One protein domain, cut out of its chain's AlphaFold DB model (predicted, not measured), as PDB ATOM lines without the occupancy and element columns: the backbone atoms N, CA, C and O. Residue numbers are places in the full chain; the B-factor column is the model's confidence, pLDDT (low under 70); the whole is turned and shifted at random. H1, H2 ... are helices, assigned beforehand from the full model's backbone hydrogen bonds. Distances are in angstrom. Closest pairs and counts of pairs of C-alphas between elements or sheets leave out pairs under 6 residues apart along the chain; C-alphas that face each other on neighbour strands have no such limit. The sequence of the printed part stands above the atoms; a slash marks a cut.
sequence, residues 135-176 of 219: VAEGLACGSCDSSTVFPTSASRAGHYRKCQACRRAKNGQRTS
ATOM      1  N   VAL A 135       0.244 -46.563 -40.951       56.12
ATOM      2  CA  VAL A 135       0.782 -46.260 -42.277       56.12
ATOM      3  C   VAL A 135       0.131 -44.956 -42.715       56.12
ATOM      4  O   VAL A 135      -0.978 -44.923 -43.229       56.12
ATOM      5  N   ALA A 136       0.782 -43.849 -42.388       57.06
ATOM      6  CA  ALA A 136       0.522 -42.573 -42.988       57.06
ATOM      7  C   ALA A 136       1.447 -42.596 -44.187       57.06
ATOM      8  O   ALA A 136       2.669 -42.582 -44.014       57.06
ATOM      9  N   GLU A 137       0.846 -42.734 -45.367       58.85
ATOM     10  CA  GLU A 137       1.518 -42.566 -46.647       58.85
ATOM     11  C   GLU A 137       2.560 -41.465 -46.538       58.85
ATOM     12  O   GLU A 137       2.332 -40.410 -45.931       58.85
ATOM     13  N   GLY A 138       3.738 -41.791 -47.057       63.23
ATOM     14  CA  GLY A 138       4.957 -41.061 -46.823       63.23
ATOM     15  C   GLY A 138       4.770 -39.560 -46.825       63.23
ATOM     16  O   GLY A 138       4.453 -38.954 -47.843       63.23
ATOM     17  N   LEU A 139       4.967 -38.945 -45.664       68.34
ATOM     18  CA  LEU A 139       4.726 -37.523 -45.547       68.34
ATOM     19  C   LEU A 139       5.915 -36.802 -46.177       68.34
ATOM     20  O   LEU A 139       6.957 -36.706 -45.539       68.34
ATOM     21  N   ALA A 140       5.785 -36.311 -47.407       73.63
ATOM     22  CA  ALA A 140       6.836 -35.528 -48.047       73.63
ATOM     23  C   ALA A 140       7.007 -34.156 -47.362       73.63
ATOM     24  O   ALA A 140       6.082 -33.587 -46.766       73.63
ATOM     25  N   CYS A 141       8.219 -33.620 -47.439       75.51
ATOM     26  CA  CYS A 141       8.505 -32.225 -47.129       75.51
ATOM     27  C   CYS A 141       8.137 -31.386 -48.356       75.51
ATOM     28  O   CYS A 141       8.863 -31.374 -49.337       75.51
ATOM     29  N   GLY A 142       7.013 -30.667 -48.311       74.56
ATOM     30  CA  GLY A 142       6.522 -29.901 -49.466       74.56
ATOM     31  C   GLY A 142       7.384 -28.698 -49.875       74.56
ATOM     32  O   GLY A 142       7.023 -27.988 -50.800       74.56
ATOM     33  N   SER A 143       8.487 -28.423 -49.172       72.40
ATOM     34  CA  SER A 143       9.389 -27.297 -49.463       72.40
ATOM     35  C   SER A 143      10.787 -27.737 -49.875       72.40
ATOM     36  O   SER A 143      11.644 -26.883 -50.083       72.40
ATOM     37  N   CYS A 144      11.052 -29.040 -49.919       77.47
ATOM     38  CA  CYS A 144      12.343 -29.558 -50.316       77.47
ATOM     39  C   CYS A 144      12.159 -30.675 -51.333       77.47
ATOM     40  O   CYS A 144      11.361 -31.580 -51.121       77.47
ATOM     41  N   ASP A 145      12.950 -30.642 -52.403       70.26
ATOM     42  CA  ASP A 145      12.905 -31.627 -53.495       70.26
ATOM     43  C   ASP A 145      13.415 -33.014 -53.076       70.26
ATOM     44  O   ASP A 145      13.643 -33.897 -53.901       70.26
ATOM     45  N   SER A 146      13.636 -33.225 -51.775       64.85
ATOM     46  CA  SER A 146      13.976 -34.536 -51.272       64.85
ATOM     47  C   SER A 146      12.748 -35.426 -51.420       64.85
ATOM     48  O   SER A 146      11.746 -35.227 -50.733       64.85
ATOM     49  N   SER A 147      12.880 -36.484 -52.215       69.41
ATOM     50  CA  SER A 147      11.972 -37.638 -52.232       69.41
ATOM     51  C   SER A 147      11.919 -38.383 -50.887       69.41
ATOM     52  O   SER A 147      11.360 -39.472 -50.785       69.41
ATOM     53  N   THR A 148      12.515 -37.810 -49.836       70.15
ATOM     54  CA  THR A 148      12.495 -38.317 -48.478       70.15
ATOM     55  C   THR A 148      11.067 -38.335 -47.958       70.15
ATOM     56  O   THR A 148      10.494 -37.342 -47.511       70.15
ATOM     57  N   VAL A 149      10.525 -39.537 -47.991       78.38
ATOM     58  CA  VAL A 149       9.328 -39.933 -47.282       78.38
ATOM     59  C   VAL A 149       9.670 -40.087 -45.800       78.38
ATOM     60  O   VAL A 149      10.578 -40.833 -45.431       78.38
ATOM     61  N   PHE A 150       8.939 -39.390 -44.930       78.00
ATOM     62  CA  PHE A 150       9.089 -39.566 -43.489       78.00
ATOM     63  C   PHE A 150       8.150 -40.667 -42.981       78.00
ATOM     64  O   PHE A 150       6.936 -40.526 -43.143       78.00
ATOM     65  N   PRO A 151       8.673 -41.706 -42.295       73.72
ATOM     66  CA  PRO A 151       7.860 -42.821 -41.799       73.72
ATOM     67  C   PRO A 151       6.930 -42.408 -40.654       73.72
ATOM     68  O   PRO A 151       5.963 -43.095 -40.341       73.72
ATOM     69  N   THR A 152       7.222 -41.284 -39.994       79.94
ATOM     70  CA  THR A 152       6.400 -40.763 -38.906       79.94
ATOM     71  C   THR A 152       6.243 -39.251 -39.003       79.94
ATOM     72  O   THR A 152       7.089 -38.519 -39.525       79.94
ATOM     73  N   SER A 153       5.171 -38.743 -38.398       81.31
ATOM     74  CA  SER A 153       4.998 -37.297 -38.225       81.31
ATOM     75  C   SER A 153       6.121 -36.669 -37.386       81.31
ATOM     76  O   SER A 153       6.486 -35.522 -37.632       81.31
ATOM     77  N   ALA A 154       6.697 -37.412 -36.431       84.65
ATOM     78  CA  ALA A 154       7.792 -36.938 -35.587       84.65
ATOM     79  C   ALA A 154       9.095 -36.765 -36.382       84.65
ATOM     80  O   ALA A 154       9.730 -35.712 -36.288       84.65
ATOM     81  N   SER A 155       9.457 -37.741 -37.224       83.97
ATOM     82  CA  SER A 155      10.629 -37.636 -38.103       83.97
ATOM     83  C   SER A 155      10.466 -36.502 -39.117       83.97
ATOM     84  O   SER A 155      11.407 -35.734 -39.323       83.97
ATOM     85  N   ARG A 156       9.254 -36.300 -39.655       85.71
ATOM     86  CA  ARG A 156       8.946 -35.138 -40.501       85.71
ATOM     87  C   ARG A 156       9.113 -33.814 -39.755       85.71
ATOM     88  O   ARG A 156       9.714 -32.881 -40.278       85.71
ATOM     89  N   ALA A 157       8.595 -33.711 -38.533       85.67
ATOM     90  CA  ALA A 157       8.728 -32.500 -37.724       85.67
ATOM     91  C   ALA A 157      10.197 -32.204 -37.371       85.67
ATOM     92  O   ALA A 157      10.619 -31.047 -37.413       85.67
ATOM     93  N   GLY A 158      10.987 -33.240 -37.070       87.80
ATOM     94  CA  GLY A 158      12.434 -33.128 -36.877       87.80
ATOM     95  C   GLY A 158      13.144 -32.631 -38.136       87.80
ATOM     96  O   GLY A 158      13.968 -31.718 -38.058       87.80
ATOM     97  N   HIS A 159      12.759 -33.156 -39.301       88.32
ATOM     98  CA  HIS A 159      13.256 -32.676 -40.583       88.32
ATOM     99  C   HIS A 159      12.881 -31.211 -40.840       88.32
ATOM    100  O   HIS A 159      13.767 -30.428 -41.160       88.32
ATOM    101  N   TYR A 160      11.634 -30.782 -40.614       83.79
ATOM    102  CA  TYR A 160      11.220 -29.380 -40.798       83.79
ATOM    103  C   TYR A 160      12.077 -28.378 -40.007       83.79
ATOM    104  O   TYR A 160      12.310 -27.267 -40.478       83.79
ATOM    105  N   ARG A 161      12.572 -28.759 -38.819       85.04
ATOM    106  CA  ARG A 161      13.468 -27.908 -38.011       85.04
ATOM    107  C   ARG A 161      14.865 -27.777 -38.623       85.04
ATOM    108  O   ARG A 161      15.484 -26.723 -38.489       85.04
ATOM    109  N   LYS A 162      15.352 -28.834 -39.278       86.63
ATOM    110  CA  LYS A 162      16.692 -28.910 -39.886       86.63
ATOM    111  C   LYS A 162      16.712 -28.468 -41.354       86.63
ATOM    112  O   LYS A 162      17.738 -27.998 -41.831       86.63
ATOM    113  N   CYS A 163      15.592 -28.586 -42.063       87.63
ATOM    114  CA  CYS A 163      15.495 -28.302 -43.485       87.63
ATOM    115  C   CYS A 163      15.663 -26.805 -43.765       87.63
ATOM    116  O   CYS A 163      14.825 -25.978 -43.396       87.63
ATOM    117  N   GLN A 164      16.758 -26.455 -44.441       84.61
ATOM    118  CA  GLN A 164      17.068 -25.070 -44.780       84.61
ATOM    119  C   GLN A 164      16.018 -24.473 -45.726       84.61
ATOM    120  O   GLN A 164      15.654 -23.312 -45.550       84.61
ATOM    121  N   ALA A 165      15.496 -25.254 -46.679       82.32
ATOM    122  CA  ALA A 165      14.466 -24.799 -47.612       82.32
ATOM    123  C   ALA A 165      13.161 -24.437 -46.878       82.32
ATOM    124  O   ALA A 165      12.643 -23.334 -47.048       82.32
ATOM    125  N   CYS A 166      12.717 -25.279 -45.937       82.27
ATOM    126  CA  CYS A 166      11.580 -24.972 -45.064       82.27
ATOM    127  C   CYS A 166      11.822 -23.720 -44.207       82.27
ATOM    128  O   CYS A 166      10.926 -22.892 -44.035       82.27
ATOM    129  N   ARG A 167      13.038 -23.554 -43.669       83.29
ATOM    130  CA  ARG A 167      13.397 -22.351 -42.899       83.29
ATOM    131  C   ARG A 167      13.360 -21.088 -43.761       83.29
ATOM    132  O   ARG A 167      12.878 -20.062 -43.288       83.29
ATOM    133  N   ARG A 168      13.826 -21.158 -45.012       83.78
ATOM    134  CA  ARG A 168      13.764 -20.043 -45.971       83.78
ATOM    135  C   ARG A 168      12.321 -19.687 -46.316       83.78
ATOM    136  O   ARG A 168      11.966 -18.519 -46.195       83.78
ATOM    137  N   ALA A 169      11.485 -20.676 -46.636       81.52
ATOM    138  CA  ALA A 169      10.061 -20.469 -46.910       81.52
ATOM    139  C   ALA A 169       9.349 -19.784 -45.729       81.52
ATOM    140  O   ALA A 169       8.636 -18.797 -45.908       81.52
ATOM    141  N   LYS A 170       9.633 -20.228 -44.497       80.77
ATOM    142  CA  LYS A 170       9.086 -19.617 -43.276       80.77
ATOM    143  C   LYS A 170       9.549 -18.169 -43.065       80.77
ATOM    144  O   LYS A 170       8.776 -17.350 -42.570       80.77
ATOM    145  N   ASN A 171      10.797 -17.848 -43.409       79.07
ATOM    146  CA  ASN A 171      11.322 -16.487 -43.287       79.07
ATOM    147  C   ASN A 171      10.750 -15.553 -44.363       79.07
ATOM    148  O   ASN A 171      10.369 -14.436 -44.025       79.07
ATOM    149  N   GLY A 172      10.613 -16.020 -45.609       75.00
ATOM    150  CA  GLY A 172       9.979 -15.250 -46.685       75.00
ATOM    151  C   GLY A 172       8.514 -14.917 -46.384       75.00
ATOM    152  O   GLY A 172       8.057 -13.807 -46.636       75.00
ATOM    153  N   GLN A 173       7.790 -15.830 -45.731       68.57
ATOM    154  CA  GLN A 173       6.410 -15.579 -45.311       68.57
ATOM    155  C   GLN A 173       6.299 -14.479 -44.236       68.57
ATOM    156  O   GLN A 173       5.296 -13.770 -44.178       68.57
ATOM    157  N   ARG A 174       7.326 -14.302 -43.390       60.61
ATOM    158  CA  ARG A 174       7.341 -13.240 -42.368       60.61
ATOM    159  C   ARG A 174       7.627 -11.860 -42.946       60.61
ATOM    160  O   ARG A 174       7.126 -10.882 -42.402       60.61
ATOM    161  N   THR A 175       8.401 -11.774 -44.024       60.43
ATOM    162  CA  THR A 175       8.712 -10.490 -44.662       60.43
ATOM    163  C   THR A 175       7.541  -9.947 -45.478       60.43
ATOM    164  O   THR A 175       7.360  -8.736 -45.522       60.43
ATOM    165  N   SER A 176       6.692 -10.810 -46.048       58.15
ATOM    166  CA  SER A 176       5.563 -10.367 -46.884       58.15
ATOM    167  C   SER A 176       4.297 -10.005 -46.099       58.15
ATOM    168  O   SER A 176       3.460  -9.268 -46.603       58.15
TER     169      SER A 176
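Overview. This is residues 135 to 176 of the 219 residues of an uncharacterized protein of Trypanosoma cruzi (strain CL Brener) (UniProt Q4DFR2). A looped stretch, residues 135 to 152, runs out and folds back beside a short helix, H1; a second helix, H2, turns off at a corner from the end of H1, and its residues 171 to 176 stick out as an arm that adds to the length. You have 42 printed residues with two named helices, H1 then H2, and no named strand; the class is all helix. The whole is only just loose, close to compact, with a radius of gyration of the C-alphas of 11.1 A, and it spans 37 by 18 by 14 A.

Arrangement. Pass along residues 135 to 152, which hold no named element, to H1 at residues 153 to 162. One residue further on, across a tight link, look for H2 at residues 164 to 176. H1 and H2 only just touch, with 3 pairs of C-alphas within 8 A, and they touch only at the corner by their link. H2 touches H1 with residues 166 to 167 alone; the closest C-alphas of the two are those of Tyr 160 and Cys 166, 6.1 A apart. Their lines are about perpendicular, at 73 degrees, and their centres are 16.1 A apart. In both H1 and H2 every O i to N i+4 pair is within hydrogen-bond range.

Along the chain. Start at C-alpha 135, at (0.782, -46.260, -42.277). Find C-alpha 153 at (4.998, -37.297, -38.225); from there H1 runs 14.5 A to C-alpha 162. H2 runs 18.8 A from C-alpha 164 to C-alpha 176, at (5.563, -10.367, -46.884).

Size, cuts and confidence. The two C-alphas farthest apart are those of Val 135 and Thr 175, at 36.7 A. The printed part has no cut. Read the B-factor column for pLDDT: its mean over the printed part is 75.8, and it is under 70 at residues 135 to 139, 146 to 147 and 173 to 176.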